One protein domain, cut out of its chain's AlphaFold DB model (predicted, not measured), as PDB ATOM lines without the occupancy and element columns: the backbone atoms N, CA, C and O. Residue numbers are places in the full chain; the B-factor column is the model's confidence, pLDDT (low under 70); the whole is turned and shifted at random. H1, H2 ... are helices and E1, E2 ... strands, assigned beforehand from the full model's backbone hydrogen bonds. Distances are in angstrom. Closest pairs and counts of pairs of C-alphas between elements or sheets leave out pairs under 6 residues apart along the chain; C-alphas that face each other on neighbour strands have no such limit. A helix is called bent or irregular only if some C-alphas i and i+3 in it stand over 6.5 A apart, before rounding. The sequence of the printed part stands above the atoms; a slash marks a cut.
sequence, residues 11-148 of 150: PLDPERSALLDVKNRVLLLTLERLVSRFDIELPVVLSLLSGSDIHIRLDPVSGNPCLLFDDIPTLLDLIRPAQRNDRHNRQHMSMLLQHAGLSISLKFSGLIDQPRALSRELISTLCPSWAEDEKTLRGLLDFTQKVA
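What this domain is: This is residues 11 to 148 of the 150 residues of an uncharacterized protein of Pseudomonas sp. (UniProt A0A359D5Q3). A long helix, H4, has H3 and H5 folded back on it, and a small sheet of E1, E2 and E3 meets these two on the side away from H4. H6 lies crosswise beyond H4, while H1 and H2 lead off from the sheet. The printed part has 138 residues, ordered E1 E2 H1 H2 E3 H3 H4 H5 H6; the antiparallel sheet runs E1 E2 E3. It is mostly helix and compact, radius of gyration of the C-alphas 15.2 A, spanning 42 by 36 by 28 A.

Where its parts are: E1, residues 18 to 21, begins at C-alpha 18 (263.538, 279.470, 157.694). E2 is 26 to 30, H1 31 to 35, H2 42 to 50, E3 65 to 68 and H3 69 to 78, 15.2 A. H4, 86 to 108, measures 33.0 A, H5, 115 to 126, 15.5 A, and H6, 133 to 147, 21.1 A, ending at C-alpha 147 (259.074, 305.037, 140.322).

How they stand to each other: In hairpin E1 and E2, N 19 and O 28 are 2.8 A apart; between E2 and E3, N 29 and O 67 are 2.9 A apart. H1 and H5 only graze the sheet; H3 is on it, height 6.8 A, over none of its strands. H1 touches H2, closest C-alphas Glu 32 and Leu 42, 6.6 A. H2 and H3 only just touch, only at their ends, with 3 pairs of C-alphas within 8 A, closest Leu 48 and Leu 78, 6.7 A. H3 and H4, a hairpin, touch through H4 residues 92 to 99, closest C-alphas Leu 76 and His 92, 6.5 A, at a shallow tilt of 21 degrees, opposite ways. Hairpin H4 and H5 touch, closest C-alphas Gln 98 and Thr 125, 6.3 A. H6 is close to H4 but not clearly touching, closest C-alphas Ser 94 and Leu 137, 7.3 A. H3 is irregular, C-alphas 70 and 73 being 7.3 A apart, and has 4 of its 6 O i to N i+4 pairs within hydrogen-bond range; in each of H1, H2, H4, H5 and H6, every O i to N i+4 pair is within that range.

The domain as a whole: The farthest C-alphas, Val 61 and Lys 146, are 45.1 A apart. The printed part has no cut; the link H2 to E3 is long, and residues 124 to 148 are under pLDDT 70.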
ATOM      1  N   PRO A  11     266.224 278.109 164.201       89.31
ATOM      2  CA  PRO A  11     265.002 278.087 163.410       89.31
ATOM      3  C   PRO A  11     264.158 279.330 163.708       89.31
ATOM      4  O   PRO A  11     263.974 279.708 164.866       89.31
ATOM      5  N   LEU A  12     263.660 279.970 162.655       88.38
ATOM      6  CA  LEU A  12     262.865 281.199 162.736       88.38
ATOM      7  C   LEU A  12     261.357 280.928 162.667       88.38
ATOM      8  O   LEU A  12     260.564 281.840 162.890       88.38
ATOM      9  N   ASP A  13     260.964 279.683 162.410       85.62
ATOM     10  CA  ASP A  13     259.589 279.195 162.463       85.62
ATOM     11  C   ASP A  13     259.535 277.743 162.982       85.62
ATOM     12  O   ASP A  13     260.564 277.054 162.983       85.62
ATOM     13  N   PRO A  14     258.359 277.269 163.447       82.12
ATOM     14  CA  PRO A  14     258.203 275.919 163.994       82.12
ATOM     15  C   PRO A  14     258.508 274.799 162.994       82.12
ATOM     16  O   PRO A  14     258.968 273.734 163.395       82.12
ATOM     17  N   GLU A  15     258.282 275.046 161.702       84.44
ATOM     18  CA  GLU A  15     258.504 274.083 160.617       84.44
ATOM     19  C   GLU A  15     259.984 273.989 160.209       84.44
ATOM     20  O   GLU A  15     260.340 273.181 159.354       84.44
ATOM     21  N   ARG A  16     260.863 274.799 160.822       88.00
ATOM     22  CA  ARG A  16     262.287 274.929 160.461       88.00
ATOM     23  C   ARG A  16     262.494 275.248 158.977       88.00
ATOM     24  O   ARG A  16     263.512 274.891 158.388       88.00
ATOM     25  N   SER A  17     261.533 275.938 158.376       88.75
ATOM     26  CA  SER A  17     261.537 276.279 156.956       88.75
ATOM     27  C   SER A  17     262.336 277.557 156.659       88.75
ATOM     28  O   SER A  17     262.791 277.765 155.533       88.75
ATOM     29  N   ALA A  18     262.561 278.392 157.677       90.94
ATOM     30  CA  ALA A  18     263.538 279.470 157.694       90.94
ATOM     31  C   ALA A  18     264.527 279.302 158.853       90.94
ATOM     32  O   ALA A  18     264.152 279.051 160.002       90.94
ATOM     33  N   LEU A  19     265.808 279.470 158.549       91.50
ATOM     34  CA  LEU A  19     266.926 279.191 159.435       91.50
ATOM     35  C   LEU A  19     267.892 280.379 159.430       91.50
ATOM     36  O   LEU A  19     268.279 280.873 158.376       91.50
ATOM     37  N   LEU A  20     268.316 280.827 160.607       91.69
ATOM     38  CA  LEU A  20     269.357 281.837 160.761       91.69
ATOM     39  C   LEU A  20     270.676 281.165 161.129       91.69
ATOM     40  O   LEU A  20     270.792 280.590 162.211       91.69
ATOM     41  N   ASP A  21     271.676 281.283 160.263       90.25
ATOM     42  CA  ASP A  21     273.065 280.988 160.610       90.25
ATOM     43  C   ASP A  21     273.648 282.213 161.317       90.25
ATOM     44  O   ASP A  21     274.032 283.199 160.687       90.25
ATOM     45  N   VAL A  22     273.676 282.166 162.649       84.62
ATOM     46  CA  VAL A  22     274.074 283.306 163.491       84.62
ATOM     47  C   VAL A  22     275.552 283.636 163.308       84.62
ATOM     48  O   VAL A  22     275.946 284.800 163.365       84.62
ATOM     49  N   LYS A  23     276.380 282.613 163.071       85.75
ATOM     50  CA  LYS A  23     277.825 282.775 162.923       85.75
ATOM     51  C   LYS A  23     278.154 283.540 161.649       85.75
ATOM     52  O   LYS A  23     278.947 284.476 161.690       85.75
ATOM     53  N   ASN A  24     277.546 283.138 160.537       87.38
ATOM     54  CA  ASN A  24     277.776 283.769 159.239       87.38
ATOM     55  C   ASN A  24     276.826 284.945 158.971       87.38
ATOM     56  O   ASN A  24     277.008 285.645 157.982       87.38
ATOM     57  N   ARG A  25     275.840 285.172 159.850       87.94
ATOM     58  CA  ARG A  25     274.787 286.192 159.722       87.94
ATOM     59  C   ARG A  25     274.040 286.094 158.395       87.94
ATOM     60  O   ARG A  25     273.808 287.095 157.726       87.94
ATOM     61  N   VAL A  26     273.669 284.874 158.015       90.81
ATOM     62  CA  VAL A  26     272.922 284.621 156.778       90.81
ATOM     63  C   VAL A  26     271.588 283.954 157.069       90.81
ATOM     64  O   VAL A  26     271.477 283.084 157.936       90.81
ATOM     65  N   LEU A  27     270.575 284.370 156.313       92.50
ATOM     66  CA  LEU A  27     269.266 283.737 156.292       92.50
ATOM     67  C   LEU A  27     269.275 282.601 155.263       92.50
ATOM     68  O   LEU A  27     269.701 282.775 154.122       92.50
ATOM     69  N   LEU A  28     268.791 281.444 155.687       93.25
ATOM     70  CA  LEU A  28     268.637 280.240 154.887       93.25
ATOM     71  C   LEU A  28     267.151 279.881 154.833       93.25
ATOM     72  O   LEU A  28     266.479 279.890 155.864       93.25
ATOM     73  N   LEU A  29     266.639 279.543 153.653       92.88
ATOM     74  CA  LEU A  29     265.262 279.072 153.470       92.88
ATOM     75  C   LEU A  29     265.277 277.665 152.878       92.88
ATOM     76  O   LEU A  29     266.088 277.376 151.997       92.88
ATOM     77  N   THR A  30     264.402 276.776 153.348       92.56
ATOM     78  CA  THR A  30     264.287 275.434 152.767       92.56
ATOM     79  C   THR A  30     263.795 275.526 151.326       92.56
ATOM     80  O   THR A  30     262.918 276.330 151.002       92.56
ATOM     81  N   LEU A  31     264.339 274.685 150.443       92.06
ATOM     82  CA  LEU A  31     263.882 274.629 149.054       92.06
ATOM     83  C   LEU A  31     262.396 274.280 148.981       92.06
ATOM     84  O   LEU A  31     261.680 274.863 148.182       92.06
ATOM     85  N   GLU A  32     261.909 273.407 149.857       89.75
ATOM     86  CA  GLU A  32     260.487 273.079 149.943       89.75
ATOM     87  C   GLU A  32     259.615 274.320 150.199       89.75
ATOM     88  O   GLU A  32     258.619 274.528 149.508       89.75
ATOM     89  N   ARG A  33     260.029 275.223 151.099       87.81
ATOM     90  CA  ARG A  33     259.317 276.488 151.326       87.81
ATOM     91  C   ARG A  33     259.290 277.358 150.077       87.81
ATOM     92  O   ARG A  33     258.253 277.936 149.759       87.81
ATOM     93  N   LEU A  34     260.421 277.471 149.387       89.06
ATOM     94  CA  LEU A  34     260.550 278.317 148.200       89.06
ATOM     95  C   LEU A  34     259.720 277.767 147.036       89.06
ATOM     96  O   LEU A  34     259.032 278.516 146.344       89.06
ATOM     97  N   VAL A  35     259.769 276.450 146.853       88.06
ATOM     98  CA  VAL A  35     259.186 275.751 145.712       88.06
ATOM     99  C   VAL A  35     257.713 275.430 145.935       88.06
ATOM    100  O   VAL A  35     256.992 275.414 144.956       88.06
ATOM    101  N   SER A  36     257.211 275.306 147.171       86.00
ATOM    102  CA  SER A  36     255.779 275.050 147.457       86.00
ATOM    103  C   SER A  36     254.814 276.076 146.848       86.00
ATOM    104  O   SER A  36     253.619 275.820 146.694       86.00
ATOM    105  N   ARG A  37     255.321 277.258 146.484       81.19
ATOM    106  CA  ARG A  37     254.566 278.295 145.772       81.19
ATOM    107  C   ARG A  37     254.400 277.996 144.287       81.19
ATOM    108  O   ARG A  37     253.471 278.515 143.673       81.19
ATOM    109  N   PHE A  38     255.282 277.190 143.724       83.94
ATOM    110  CA  PHE A  38     255.299 276.774 142.336       83.94
ATOM    111  C   PHE A  38     254.827 275.321 142.247       83.94
ATOM    112  O   PHE A  38     255.106 274.500 143.110       83.94
ATOM    113  N   ASP A  39     254.097 274.991 141.189       84.56
ATOM    114  CA  ASP A  39     253.666 273.614 140.925       84.56
ATOM    115  C   ASP A  39     254.826 272.820 140.296       84.56
ATOM    116  O   ASP A  39     254.806 272.482 139.114       84.56
ATOM    117  N   ILE A  40     255.925 272.685 141.047       86.50
ATOM    118  CA  ILE A  40     257.183 272.072 140.610       86.50
ATOM    119  C   ILE A  40     257.672 271.141 141.717       86.50
ATOM    120  O   ILE A  40     257.738 271.514 142.884       86.50
ATOM    121  N   GLU A  41     258.053 269.923 141.350       89.69
ATOM    122  CA  GLU A  41     258.557 268.954 142.317       89.69
ATOM    123  C   GLU A  41     259.993 269.279 142.756       89.69
ATOM    124  O   GLU A  41     260.852 269.650 141.950       89.69
ATOM    125  N   LEU A  42     260.291 269.066 144.041       89.31
ATOM    126  CA  LEU A  42     261.619 269.311 144.609       89.31
ATOM    127  C   LEU A  42     262.766 268.594 143.855       89.31
ATOM    128  O   LEU A  42     263.783 269.247 143.612       89.31
ATOM    129  N   PRO A  43     262.651 267.317 143.422       91.31
ATOM    130  CA  PRO A  43     263.703 266.656 142.644       91.31
ATOM    131  C   PRO A  43     264.039 267.370 141.328       91.31
ATOM    132  O   PRO A  43     265.204 267.410 140.932       91.31
ATOM    133  N   VAL A  44     263.043 267.976 140.672       91.25
ATOM    134  CA  VAL A  44     263.250 268.763 139.447       91.25
ATOM    135  C   VAL A  44     264.073 270.007 139.762       91.25
ATOM    136  O   VAL A  44     265.047 270.294 139.069       91.25
ATOM    137  N   VAL A  45     263.745 270.708 140.848       91.50
ATOM    138  CA  VAL A  45     264.495 271.895 141.283       91.50
ATOM    139  C   VAL A  45     265.931 271.545 141.669       91.50
ATOM    140  O   VAL A  45     266.861 272.234 141.258       91.50
ATOM    141  N   LEU A  46     266.142 270.446 142.396       91.44
ATOM    142  CA  LEU A  46     267.483 269.959 142.734       91.44
ATOM    143  C   LEU A  46     268.311 269.628 141.484       91.44
ATOM    144  O   LEU A  46     269.499 269.944 141.434       91.44
ATOM    145  N   SER A  47     267.683 269.035 140.464       91.69
ATOM    146  CA  SER A  47     268.325 268.764 139.174       91.69
ATOM    147  C   SER A  47     268.752 270.057 138.470       91.69
ATOM    148  O   SER A  47     269.900 270.167 138.042       91.69
ATOM    149  N   LEU A  48     267.885 271.076 138.428       89.94
ATOM    150  CA  LEU A  48     268.215 272.387 137.851       89.94
ATOM    151  C   LEU A  48     269.385 273.060 138.583       89.94
ATOM    152  O   LEU A  48     270.290 273.598 137.947       89.94
ATOM    153  N   LEU A  49     269.401 272.979 139.915       90.06
ATOM    154  CA  LEU A  49     270.466 273.552 140.737       90.06
ATOM    155  C   LEU A  49     271.816 272.850 140.544       90.06
ATOM    156  O   LEU A  49     272.851 273.496 140.691       90.06
ATOM    157  N   SER A  50     271.825 271.564 140.176       86.75
ATOM    158  CA  SER A  50     273.063 270.798 139.960       86.75
ATOM    159  C   SER A  50     273.948 271.351 138.836       86.75
ATOM    160  O   SER A  50     275.160 271.143 138.860       86.75
ATOM    161  N   GLY A  51     273.356 272.072 137.879       84.12
ATOM    162  CA  GLY A  51     274.060 272.751 136.789       84.12
ATOM    163  C   GLY A  51     274.355 274.230 137.051       84.12
ATOM    164  O   GLY A  51     274.766 274.925 136.126       84.12
ATOM    165  N   SER A  52     274.108 274.725 138.267       88.00
ATOM    166  CA  SER A  52     274.251 276.138 138.631       88.00
ATOM    167  C   SER A  52     275.385 276.372 139.631       88.00
ATOM    168  O   SER A  52     275.835 275.446 140.305       88.00
ATOM    169  N   ASP A  53     275.790 277.633 139.786       88.06
ATOM    170  CA  ASP A  53     276.774 278.050 140.798       88.06
ATOM    171  C   ASP A  53     276.185 278.139 142.222       88.06
ATOM    172  O   ASP A  53     276.893 278.445 143.181       88.06
ATOM    173  N   ILE A  54     274.886 277.870 142.387       89.12
ATOM    174  CA  ILE A  54     274.200 277.960 143.674       89.12
ATOM    175  C   ILE A  54     274.615 276.799 144.583       89.12
ATOM    176  O   ILE A  54     274.538 275.621 144.227       89.12
ATOM    177  N   HIS A  55     274.981 277.123 145.822       87.81
ATOM    178  CA  HIS A  55     275.342 276.126 146.824       87.81
ATOM    179  C   HIS A  55     274.163 275.766 147.731       87.81
ATOM    180  O   HIS A  55     273.733 276.557 148.571       87.81
ATOM    181  N   ILE A  56     273.698 274.521 147.627       90.94
ATOM    182  CA  ILE A  56     272.706 273.958 148.547       90.94
ATOM    183  C   ILE A  56     273.384 273.611 149.876       90.94
ATOM    184  O   ILE A  56     274.404 272.919 149.911       90.94
ATOM    185  N   ARG A  57     272.788 274.058 150.981       90.62
ATOM    186  CA  ARG A  57     273.187 273.686 152.345       90.62
ATOM    187  C   ARG A  57     272.161 272.726 152.929       90.62
ATOM    188  O   ARG A  57     270.993 272.832 152.600       90.62
ATOM    189  N   LEU A  58     272.567 271.804 153.792       89.38
ATOM    190  CA  LEU A  58     271.622 270.908 154.465       89.38
ATOM    191  C   LEU A  58     271.385 271.398 155.892       89.38
ATOM    192  O   LEU A  58     272.350 271.706 156.597       89.38
ATOM    193  N   ASP A  59     270.123 271.456 156.321       87.19
ATOM    194  CA  ASP A  59     269.799 271.633 157.737       87.19
ATOM    195  C   ASP A  59     270.392 270.447 158.519       87.19
ATOM    196  O   ASP A  59     269.997 269.307 158.276       87.19
ATOM    197  N   PRO A  60     271.313 270.665 159.473       81.31
ATOM    198  CA  PRO A  60     271.937 269.590 160.241       81.31
ATOM    199  C   PRO A  60     270.948 268.807 161.116       81.31
ATOM    200  O   PRO A  60     271.309 267.739 161.603       81.31
ATOM    201  N   VAL A  61     269.740 269.334 161.352       86.12
ATOM    202  CA  VAL A  61     268.713 268.663 162.164       86.12
ATOM    203  C   VAL A  61     267.749 267.853 161.299       86.12
ATOM    204  O   VAL A  61     267.569 266.667 161.550       86.12
ATOM    205  N   SER A  62     267.115 268.476 160.300       86.19
ATOM    206  CA  SER A  62     266.113 267.802 159.456       86.19
ATOM    207  C   SER A  62     266.694 267.119 158.215       86.19
ATOM    208  O   SER A  62     266.037 266.271 157.624       86.19
ATOM    209  N   GLY A  63     267.909 267.486 157.796       88.00
ATOM    210  CA  GLY A  63     268.479 267.082 156.510       88.00
ATOM    211  C   GLY A  63     267.887 267.826 155.309       88.00
ATOM    212  O   GLY A  63     268.296 267.564 154.178       88.00
ATOM    213  N   ASN A  64     266.954 268.760 155.528       90.31
ATOM    214  CA  ASN A  64     266.290 269.471 154.445       90.31
ATOM    215  C   ASN A  64     267.276 270.363 153.675       90.31
ATOM    216  O   ASN A  64     268.101 271.045 154.293       90.31
ATOM    217  N   PRO A  65     267.188 270.400 152.335       92.00
ATOM    218  CA  PRO A  65     268.011 271.286 151.536       92.00
ATOM    219  C   PRO A  65     267.543 272.733 151.688       92.00
ATOM    220  O   PRO A  65     266.356 273.051 151.595       92.00
ATOM    221  N   CYS A  66     268.507 273.616 151.888       92.88
ATOM    222  CA  CYS A  66     268.343 275.035 152.117       92.88
ATOM    223  C   CYS A  66     269.148 275.837 151.097       92.88
ATOM    224  O   CYS A  66     270.248 275.454 150.692       92.88
ATOM    225  N   LEU A  67     268.597 276.990 150.748       93.81
ATOM    226  CA  LEU A  67     269.187 278.000 149.886       93.81
ATOM    227  C   LEU A  67     269.548 279.229 150.726       93.81
ATOM    228  O   LEU A  67     268.821 279.558 151.669       93.81
ATOM    229  N   LEU A  68     270.626 279.931 150.375       93.88
ATOM    230  CA  LEU A  68     270.847 281.279 150.895       93.88
ATOM    231  C   LEU A  68     269.740 282.202 150.400       93.88
ATOM    232  O   LEU A  68     269.311 282.123 149.251       93.88
ATOM    233  N   PHE A  69     269.287 283.093 151.275       92.69
ATOM    234  CA  PHE A  69     268.258 284.066 150.938       92.69
ATOM    235  C   PHE A  69     268.641 284.921 149.719       92.69
ATOM    236  O   PHE A  69     267.803 285.141 148.850       92.69
ATOM    237  N   ASP A  70     269.914 285.305 149.613       92.44
ATOM    238  CA  ASP A  70     270.432 286.116 148.504       92.44
ATOM    239  C   ASP A  70     270.425 285.382 147.146       92.44
ATOM    240  O   ASP A  70     270.439 286.030 146.102       92.44
ATOM    241  N   ASP A  71     270.351 284.045 147.140       94.00
ATOM    242  CA  ASP A  71     270.342 283.228 145.918       94.00
ATOM    243  C   ASP A  71     268.923 283.026 145.347       94.00
ATOM    244  O   ASP A  71     268.754 282.419 144.285       94.00
ATOM    245  N   ILE A  72     267.878 283.518 146.029       92.69
ATOM    246  CA  ILE A  72     266.478 283.352 145.602       92.69
ATOM    247  C   ILE A  72     266.225 283.896 144.189       92.69
ATOM    248  O   ILE A  72     265.581 283.183 143.419       92.69
ATOM    249  N   PRO A  73     266.703 285.095 143.792       92.94
ATOM    250  CA  PRO A  73     266.500 285.585 142.429       92.94
ATOM    251  C   PRO A  73     267.047 284.619 141.370       92.94
ATOM    252  O   PRO A  73     266.354 284.304 140.406       92.94
ATOM    253  N   THR A  74     268.241 284.070 141.600       93.31
ATOM    254  CA  THR A  74     268.871 283.105 140.693       93.31
ATOM    255  C   THR A  74     268.077 281.798 140.629       93.31
ATOM    256  O   THR A  74     267.842 281.277 139.541       93.31
ATOM    257  N   LEU A  75     267.587 281.289 141.769       92.75
ATOM    258  CA  LEU A  75     266.683 280.133 141.794       92.75
ATOM    259  C   LEU A  75     265.417 280.392 140.961       92.75
ATOM    260  O   LEU A  75     265.010 279.532 140.182       92.75
ATOM    261  N   LEU A  76     264.793 281.561 141.127       91.44
ATOM    262  CA  LEU A  76     263.561 281.926 140.425       91.44
ATOM    263  C   LEU A  76     263.748 281.987 138.906       91.44
ATOM    264  O   LEU A  76     262.841 281.609 138.161       91.44
ATOM    265  N   ASP A  77     264.915 282.431 138.444       90.81
ATOM    266  CA  ASP A  77     265.256 282.425 137.024       90.81
ATOM    267  C   ASP A  77     265.476 281.010 136.475       90.81
ATOM    268  O   ASP A  77     265.065 280.731 135.347       90.81
ATOM    269  N   LEU A  78     266.034 280.095 137.277       91.19
ATOM    270  CA  LEU A  78     266.235 278.694 136.886       91.19
ATOM    271  C   LEU A  78     264.923 277.913 136.758       91.19
ATOM    272  O   LEU A  78     264.787 277.091 135.855       91.19
ATOM    273  N   ILE A  79     263.946 278.158 137.636       89.19
ATOM    274  CA  ILE A  79     262.661 277.430 137.638       89.19
ATOM    275  C   ILE A  79     261.615 278.026 136.682       89.19
ATOM    276  O   ILE A  79     260.433 277.669 136.742       89.19
ATOM    277  N   ARG A  80     262.019 278.953 135.808       85.00
ATOM    278  CA  ARG A  80     261.118 279.631 134.875       85.00
ATOM    279  C   ARG A  80     260.548 278.633 133.847       85.00
ATOM    280  O   ARG A  80     261.308 277.893 133.222       85.00
ATOM    281  N   PRO A  81     259.223 278.607 133.612       82.38
ATOM    282  CA  PRO A  81     258.607 277.681 132.672       82.38
ATOM    283  C   PRO A  81     258.984 278.027 131.227       82.38
ATOM    284  O   PRO A  81     259.094 279.197 130.861       82.38
ATOM    285  N   ALA A  82     259.101 277.000 130.380       77.94
ATOM    286  CA  ALA A  82     259.416 277.158 128.957       77.94
ATOM    287  C   ALA A  82     258.317 277.894 128.164       77.94
ATOM    288  O   ALA A  82     258.585 278.498 127.128       77.94
ATOM    289  N   GLN A  83     257.073 277.839 128.644       79.06
ATOM    290  CA  GLN A  83     255.926 278.527 128.056       79.06
ATOM    291  C   GLN A  83     255.416 279.618 128.993       79.06
ATOM    292  O   GLN A  83     255.535 279.529 130.216       79.06
ATOM    293  N   ARG A  84     254.790 280.644 128.410       77.44
ATOM    294  CA  ARG A  84     254.193 281.743 129.168       77.44
ATOM    295  C   ARG A  84     253.064 281.213 130.057       77.44
ATOM    296  O   ARG A  84     252.022 280.800 129.560       77.44
ATOM    297  N   ASN A  85     253.272 281.271 131.368       84.81
ATOM    298  CA  ASN A  85     252.293 280.888 132.376       84.81
ATOM    299  C   ASN A  85     252.055 282.080 133.313       84.81
ATOM    300  O   ASN A  85     252.904 282.415 134.138       84.81
ATOM    301  N   ASP A  86     250.897 282.728 133.183       85.31
ATOM    302  CA  ASP A  86     250.584 283.942 133.941       85.31
ATOM    303  C   ASP A  86     250.523 283.703 135.456       85.31
ATOM    304  O   ASP A  86     250.906 284.586 136.225       85.31
ATOM    305  N   ARG A  87     250.098 282.511 135.901       85.19
ATOM    306  CA  ARG A  87     250.101 282.150 137.327       85.19
ATOM    307  C   ARG A  87     251.530 282.084 137.853       85.19
ATOM    308  O   ARG A  87     251.826 282.727 138.857       85.19
ATOM    309  N   HIS A  88     252.407 281.376 137.139       89.31
ATOM    310  CA  HIS A  88     253.822 281.300 137.494       89.31
ATOM    311  C   HIS A  88     254.457 282.697 137.506       89.31
ATOM    312  O   HIS A  88     255.115 283.060 138.472       89.31
ATOM    313  N   ASN A  89     254.205 283.517 136.481       86.44
ATOM    314  CA  ASN A  89     254.758 284.870 136.387       86.44
ATOM    315  C   ASN A  89     254.346 285.753 137.576       86.44
ATOM    316  O   ASN A  89     255.172 286.488 138.114       86.44
ATOM    317  N   ARG A  90     253.084 285.672 138.021       87.12
ATOM    318  CA  ARG A  90     252.616 286.402 139.212       87.12
ATOM    319  C   ARG A  90     253.310 285.921 140.484       87.12
ATOM    320  O   ARG A  90     253.722 286.750 141.290       87.12
ATOM    321  N   GLN A  91     253.458 284.608 140.657       87.38
ATOM    322  CA  GLN A  91     254.140 284.020 141.816       87.38
ATOM    323  C   GLN A  91     255.626 284.397 141.844       87.38
ATOM    324  O   GLN A  91     256.129 284.824 142.880       87.38
ATOM    325  N   HIS A  92     256.291 284.330 140.689       89.94
ATOM    326  CA  HIS A  92     257.674 284.751 140.495       89.94
ATOM    327  C   HIS A  92     257.856 286.226 140.881       89.94
ATOM    328  O   HIS A  92     258.684 286.550 141.728       89.94
ATOM    329  N   MET A  93     257.038 287.127 140.324       87.19
ATOM    330  CA  MET A  93     257.117 288.558 140.637       87.19
ATOM    331  C   MET A  93     256.812 288.868 142.104       87.19
ATOM    332  O   MET A  93     257.517 289.668 142.714       87.19
ATOM    333  N   SER A  94     255.792 288.230 142.684       87.25
ATOM    334  CA  SER A  94     255.464 288.383 144.107       87.25
ATOM    335  C   SER A  94     256.654 287.997 144.990       87.25
ATOM    336  O   SER A  94     257.039 288.746 145.888       87.25
ATOM    337  N   MET A  95     257.308 286.878 144.679       88.00
ATOM    338  CA  MET A  95     258.456 286.402 145.440       88.00
ATOM    339  C   MET A  95     259.685 287.308 145.298       88.00
ATOM    340  O   MET A  95     260.357 287.559 146.296       88.00
ATOM    341  N   LEU A  96     259.938 287.866 144.109       89.62
ATOM    342  CA  LEU A  96     260.988 288.874 143.913       89.62
ATOM    343  C   LEU A  96     260.733 290.147 144.732       89.62
ATOM    344  O   LEU A  96     261.658 290.665 145.358       89.62
ATOM    345  N   LEU A  97     259.492 290.643 144.763       87.75
ATOM    346  CA  LEU A  97     259.134 291.833 145.542       87.75
ATOM    347  C   LEU A  97     259.274 291.587 147.049       87.75
ATOM    348  O   LEU A  97     259.838 292.419 147.757       87.75
ATOM    349  N   GLN A  98     258.813 290.432 147.534       87.44
ATOM    350  CA  GLN A  98     258.964 290.024 148.934       87.44
ATOM    351  C   GLN A  98     260.440 289.871 149.325       87.44
ATOM    352  O   GLN A  98     260.857 290.377 150.365       87.44
ATOM    353  N   HIS A  99     261.246 289.236 148.467       90.25
ATOM    354  CA  HIS A  99     262.693 289.141 148.650       90.25
ATOM    355  C   HIS A  99     263.341 290.530 148.730       90.25
ATOM    356  O   HIS A  99     264.140 290.787 149.630       90.25
ATOM    357  N   ALA A 100     262.978 291.452 147.833       87.75
ATOM    358  CA  ALA A 100     263.510 292.811 147.839       87.75
ATOM    359  C   ALA A 100     263.126 293.582 149.113       87.75
ATOM    360  O   ALA A 100     263.991 294.208 149.728       87.75
ATOM    361  N   GLY A 101     261.864 293.497 149.548       86.62
ATOM    362  CA  GLY A 101     261.393 294.127 150.785       86.62
ATOM    363  C   GLY A 101     262.155 293.630 152.015       86.62
ATOM    364  O   GLY A 101     262.717 294.427 152.764       86.62
ATOM    365  N   LEU A 102     262.275 292.308 152.166       87.25
ATOM    366  CA  LEU A 102     263.051 291.699 153.249       87.25
ATOM    367  C   LEU A 102     264.544 292.039 153.166       87.25
ATOM    368  O   LEU A 102     265.156 292.319 154.193       87.25
ATOM    369  N   SER A 103     265.132 292.069 151.967       89.25
ATOM    370  CA  SER A 103     266.535 292.460 151.762       89.25
ATOM    371  C   SER A 103     266.816 293.874 152.274       89.25
ATOM    372  O   SER A 103     267.856 294.124 152.885       89.25
ATOM    373  N   ILE A 104     265.891 294.804 152.025       86.38
ATOM    374  CA  ILE A 104     265.969 296.181 152.521       86.38
ATOM    375  C   ILE A 104     265.883 296.173 154.050       86.38
ATOM    376  O   ILE A 104     266.766 296.732 154.703       86.38
ATOM    377  N   SER A 105     264.895 295.490 154.635       85.00
ATOM    378  CA  SER A 105     264.767 295.377 156.093       85.00
ATOM    379  C   SER A 105     266.037 294.797 156.732       85.00
ATOM    380  O   SER A 105     266.598 295.397 157.644       85.00
ATOM    381  N   LEU A 106     266.577 293.696 156.205       87.56
ATOM    382  CA  LEU A 106     267.816 293.084 156.699       87.56
ATOM    383  C   LEU A 106     268.995 294.068 156.715       87.56
ATOM    384  O   LEU A 106     269.708 294.140 157.717       87.56
ATOM    385  N   LYS A 107     269.182 294.840 155.637       86.38
ATOM    386  CA  LYS A 107     270.312 295.772 155.483       86.38
ATOM    387  C   LYS A 107     270.168 297.041 156.321       86.38
ATOM    388  O   LYS A 107     271.152 297.492 156.898       86.38
ATOM    389  N   PHE A 108     268.977 297.632 156.368       83.38
ATOM    390  CA  PHE A 108     268.788 298.968 156.943       83.38
ATOM    391  C   PHE A 108     268.325 298.960 158.400       83.38
ATOM    392  O   PHE A 108     268.669 299.885 159.131       83.38
ATOM    393  N   SER A 109     267.577 297.947 158.849       80.75
ATOM    394  CA  SER A 109     267.115 297.867 160.245       80.75
ATOM    395  C   SER A 109     267.951 296.928 161.119       80.75
ATOM    396  O   SER A 109     267.660 296.778 162.304       80.75
ATOM    397  N   GLY A 110     268.994 296.303 160.559       82.31
ATOM    398  CA  GLY A 110     269.822 295.332 161.280       82.31
ATOM    399  C   GLY A 110     269.017 294.111 161.728       82.31
ATOM    400  O   GLY A 110     269.309 293.511 162.760       82.31
ATOM    401  N   LEU A 111     267.967 293.756 160.978       84.69
ATOM    402  CA  LEU A 111     267.012 292.716 161.364       84.69
ATOM    403  C   LEU A 111     267.682 291.343 161.544       84.69
ATOM    404  O   LEU A 111     267.238 290.544 162.367       84.69
ATOM    405  N   ILE A 112     268.784 291.096 160.828       85.81
ATOM    406  CA  ILE A 112     269.595 289.876 160.952       85.81
ATOM    407  C   ILE A 112     270.160 289.682 162.371       85.81
ATOM    408  O   ILE A 112     270.311 288.550 162.825       85.81
ATOM    409  N   ASP A 113     270.397 290.779 163.099       86.06
ATOM    410  CA  ASP A 113     270.902 290.771 164.474       86.06
ATOM    411  C   ASP A 113     269.766 290.631 165.508       86.06
ATOM    412  O   ASP A 113     270.008 290.550 166.714       86.06
ATOM    413  N   GLN A 114     268.506 290.571 165.055       86.94
ATOM    414  CA  GLN A 114     267.310 290.503 165.895       86.94
ATOM    415  C   GLN A 114     266.434 289.285 165.534       86.94
ATOM    416  O   GLN A 114     265.357 289.448 164.957       86.94
ATOM    417  N   PRO A 115     266.806 288.051 165.935       83.88
ATOM    418  CA  PRO A 115     266.139 286.821 165.483       83.88
ATOM    419  C   PRO A 115     264.621 286.786 165.718       83.88
ATOM    420  O   PRO A 115     263.870 286.277 164.892       83.88
ATOM    421  N   ARG A 116     264.140 287.361 166.830       83.62
ATOM    422  CA  ARG A 116     262.697 287.452 167.127       83.62
ATOM    423  C   ARG A 116     261.962 288.409 166.190       83.62
ATOM    424  O   ARG A 116     260.834 288.123 165.806       83.62
ATOM    425  N   ALA A 117     262.573 289.546 165.862       84.50
ATOM    426  CA  ALA A 117     261.998 290.503 164.924       84.50
ATOM    427  C   ALA A 117     262.034 289.930 163.500       84.50
ATOM    428  O   ALA A 117     261.027 289.983 162.802       84.50
ATOM    429  N   LEU A 118     263.136 289.273 163.126       87.12
ATOM    430  CA  LEU A 118     263.271 288.573 161.851       87.12
ATOM    431  C   LEU A 118     262.229 287.464 161.678       87.12
ATOM    432  O   LEU A 118     261.587 287.385 160.639       87.12
ATOM    433  N   SER A 119     262.017 286.638 162.703       84.69
ATOM    434  CA  SER A 119     260.972 285.606 162.703       84.69
ATOM    435  C   SER A 119     259.582 286.193 162.421       84.69
ATOM    436  O   SER A 119     258.864 285.690 161.559       84.69
ATOM    437  N   ARG A 120     259.220 287.308 163.075       81.88
ATOM    438  CA  ARG A 120     257.939 287.995 162.832       81.88
ATOM    439  C   ARG A 120     257.825 288.526 161.407       81.88
ATOM    440  O   ARG A 120     256.779 288.351 160.792       81.88
ATOM    441  N   GLU A 121     258.893 289.125 160.893       82.38
ATOM    442  CA  GLU A 121     258.924 289.660 159.531       82.38
ATOM    443  C   GLU A 121     258.805 288.548 158.476       82.38
ATOM    444  O   GLU A 121     258.158 288.703 157.443       82.38
ATOM    445  N   LEU A 122     259.381 287.373 158.735       80.31
ATOM    446  CA  LEU A 122     259.232 286.223 157.843       80.31
ATOM    447  C   LEU A 122     257.807 285.670 157.861       80.31
ATOM    448  O   LEU A 122     257.305 285.262 156.815       80.31
ATOM    449  N   ILE A 123     257.139 285.678 159.015       71.69
ATOM    450  CA  ILE A 123     255.724 285.300 159.102       71.69
ATOM    451  C   ILE A 123     254.863 286.299 158.319       71.69
ATOM    452  O   ILE A 123     254.007 285.873 157.550       71.69
ATOM    453  N   SER A 124     255.110 287.606 158.448       66.00
ATOM    454  CA  SER A 124     254.334 288.626 157.731       66.00
ATOM    455  C   SER A 124     254.601 288.653 156.222       66.00
ATOM    456  O   SER A 124     253.694 288.971 155.459       66.00
ATOM    457  N   THR A 125     255.816 288.310 155.781       65.19
ATOM    458  CA  THR A 125     256.229 288.493 154.377       65.19
ATOM    459  C   THR A 125     256.212 287.204 153.557       65.19
ATOM    460  O   THR A 125     256.016 287.246 152.345       65.19
ATOM    461  N   LEU A 126     256.430 286.040 154.182       58.97
ATOM    462  CA  LEU A 126     256.573 284.766 153.470       58.97
ATOM    463  C   LEU A 126     255.435 283.767 153.708       58.97
ATOM    464  O   LEU A 126     255.376 282.798 152.947       58.97
ATOM    465  N   CYS A 127     254.538 283.968 154.680       51.78
ATOM    466  CA  CYS A 127     253.262 283.248 154.709       51.78
ATOM    467  C   CYS A 127     252.280 283.985 153.796       51.78
ATOM    468  O   CYS A 127     251.839 285.080 154.145       51.78
ATOM    469  N   PRO A 128     251.922 283.428 152.629       44.34
ATOM    470  CA  PRO A 128     250.890 284.035 151.826       44.34
ATOM    471  C   PRO A 128     249.571 283.735 152.538       44.34
ATOM    472  O   PRO A 128     249.028 282.638 152.420       44.34
ATOM    473  N   SER A 129     249.039 284.688 153.303       41.69
ATOM    474  CA  SER A 129     247.600 284.667 153.514       41.69
ATOM    475  C   SER A 129     247.013 284.947 152.127       41.69
ATOM    476  O   SER A 129     247.076 286.053 151.595       41.69
ATOM    477  N   TRP A 130     246.488 283.912 151.466       42.78
ATOM    478  CA  TRP A 130     245.795 284.067 150.179       42.78
ATOM    479  C   TRP A 130     244.580 285.012 150.276       42.78
ATOM    480  O   TRP A 130     243.949 285.307 149.267       42.78
ATOM    481  N   ALA A 131     244.252 285.490 151.481       41.44
ATOM    482  CA  ALA A 131     243.099 286.316 151.784       41.44
ATOM    483  C   ALA A 131     243.356 287.836 151.718       41.44
ATOM    484  O   ALA A 131     242.386 288.575 151.580       41.44
ATOM    485  N   GLU A 132     244.602 288.331 151.775       44.97
ATOM    486  CA  GLU A 132     244.859 289.791 151.853       44.97
ATOM    487  C   GLU A 132     245.696 290.372 150.695       44.97
ATOM    488  O   GLU A 132     245.898 291.586 150.601       44.97
ATOM    489  N   ASP A 133     246.142 289.528 149.764       52.88
ATOM    490  CA  ASP A 133     247.265 289.846 148.874       52.88
ATOM    491  C   ASP A 133     246.904 290.721 147.655       52.88
ATOM    492  O   ASP A 133     247.776 291.355 147.064       52.88
ATOM    493  N   GLU A 134     245.630 290.838 147.255       51.84
ATOM    494  CA  GLU A 134     245.311 291.561 146.011       51.84
ATOM    495  C   GLU A 134     245.510 293.082 146.139       51.84
ATOM    496  O   GLU A 134     246.023 293.715 145.217       51.84
ATOM    497  N   LYS A 135     245.161 293.688 147.281       53.38
ATOM    498  CA  LYS A 135     245.353 295.137 147.486       53.38
ATOM    499  C   LYS A 135     246.821 295.499 147.681       53.38
ATOM    500  O   LYS A 135     247.268 296.510 147.144       53.38
ATOM    501  N   THR A 136     247.562 294.677 148.417       55.47
ATOM    502  CA  THR A 136     248.972 294.928 148.734       55.47
ATOM    503  C   THR A 136     249.856 294.710 147.508       55.47
ATOM    504  O   THR A 136     250.665 295.580 147.182       55.47
ATOM    505  N   LEU A 137     249.634 293.631 146.742       55.12
ATOM    506  CA  LEU A 137     250.328 293.411 145.469       55.12
ATOM    507  C   LEU A 137     249.993 294.494 144.444       55.12
ATOM    508  O   LEU A 137     250.889 294.977 143.754       55.12
ATOM    509  N   ARG A 138     248.727 294.924 144.364       59.12
ATOM    510  CA  ARG A 138     248.317 296.008 143.459       59.12
ATOM    511  C   ARG A 138     248.949 297.347 143.866       59.12
ATOM    512  O   ARG A 138     249.423 298.070 142.998       59.12
ATOM    513  N   GLY A 139     249.078 297.628 145.165       65.50
ATOM    514  CA  GLY A 139     249.792 298.805 145.674       65.50
ATOM    515  C   GLY A 139     251.296 298.806 145.362       65.50
ATOM    516  O   GLY A 139     251.842 299.838 144.974       65.50
ATOM    517  N   LEU A 140     251.967 297.654 145.474       57.22
ATOM    518  CA  LEU A 140     253.390 297.514 145.136       57.22
ATOM    519  C   LEU A 140     253.643 297.593 143.620       57.22
ATOM    520  O   LEU A 140     254.631 298.189 143.182       57.22
ATOM    521  N   LEU A 141     252.736 297.045 142.807       59.53
ATOM    522  CA  LEU A 141     252.771 297.180 141.347       59.53
ATOM    523  C   LEU A 141     252.565 298.636 140.909       59.53
ATOM    524  O   LEU A 141     253.330 299.140 140.090       59.53
ATOM    525  N   ASP A 142     251.604 299.344 141.505       69.88
ATOM    526  CA  ASP A 142     251.373 300.764 141.219       69.88
ATOM    527  C   ASP A 142     252.567 301.636 141.636       69.88
ATOM    528  O   ASP A 142     252.899 302.610 140.959       69.88
ATOM    529  N   PHE A 143     253.234 301.298 142.742       65.62
ATOM    530  CA  PHE A 143     254.430 302.008 143.192       65.62
ATOM    531  C   PHE A 143     255.611 301.797 142.237       65.62
ATOM    532  O   PHE A 143     256.240 302.763 141.810       65.62
ATOM    533  N   THR A 144     255.885 300.553 141.840       60.19
ATOM    534  CA  THR A 144     256.996 300.243 140.922       60.19
ATOM    535  C   THR A 144     256.800 300.872 139.540       60.19
ATOM    536  O   THR A 144     257.756 301.398 138.973       60.19
ATOM    537  N   GLN A 145     255.561 300.935 139.039       62.38
ATOM    538  CA  GLN A 145     255.227 301.631 137.789       62.38
ATOM    539  C   GLN A 145     255.361 303.157 137.867       62.38
ATOM    540  O   GLN A 145     255.602 303.796 136.846       62.38
ATOM    541  N   LYS A 146     255.205 303.758 139.052       69.94
ATOM    542  CA  LYS A 146     255.377 305.207 139.251       69.94
ATOM    543  C   LYS A 146     256.835 305.623 139.444       69.94
ATOM    544  O   LYS A 146     257.164 306.773 139.172       69.94
ATOM    545  N   VAL A 147     257.685 304.725 139.940       61.09
ATOM    546  CA  VAL A 147     259.074 305.037 140.322       61.09
ATOM    547  C   VAL A 147     260.087 304.679 139.230       61.09
ATOM    548  O   VAL A 147     261.146 305.296 139.180       61.09
ATOM    549  N   ALA A 148     259.777 303.747 138.325       41.03
ATOM    550  CA  ALA A 148     260.597 303.497 137.138       41.03
ATOM    551  C   ALA A 148     260.131 304.401 135.976       41.03
ATOM    552  O   ALA A 148     259.097 304.104 135.369       41.03
TER     553      ALA A 148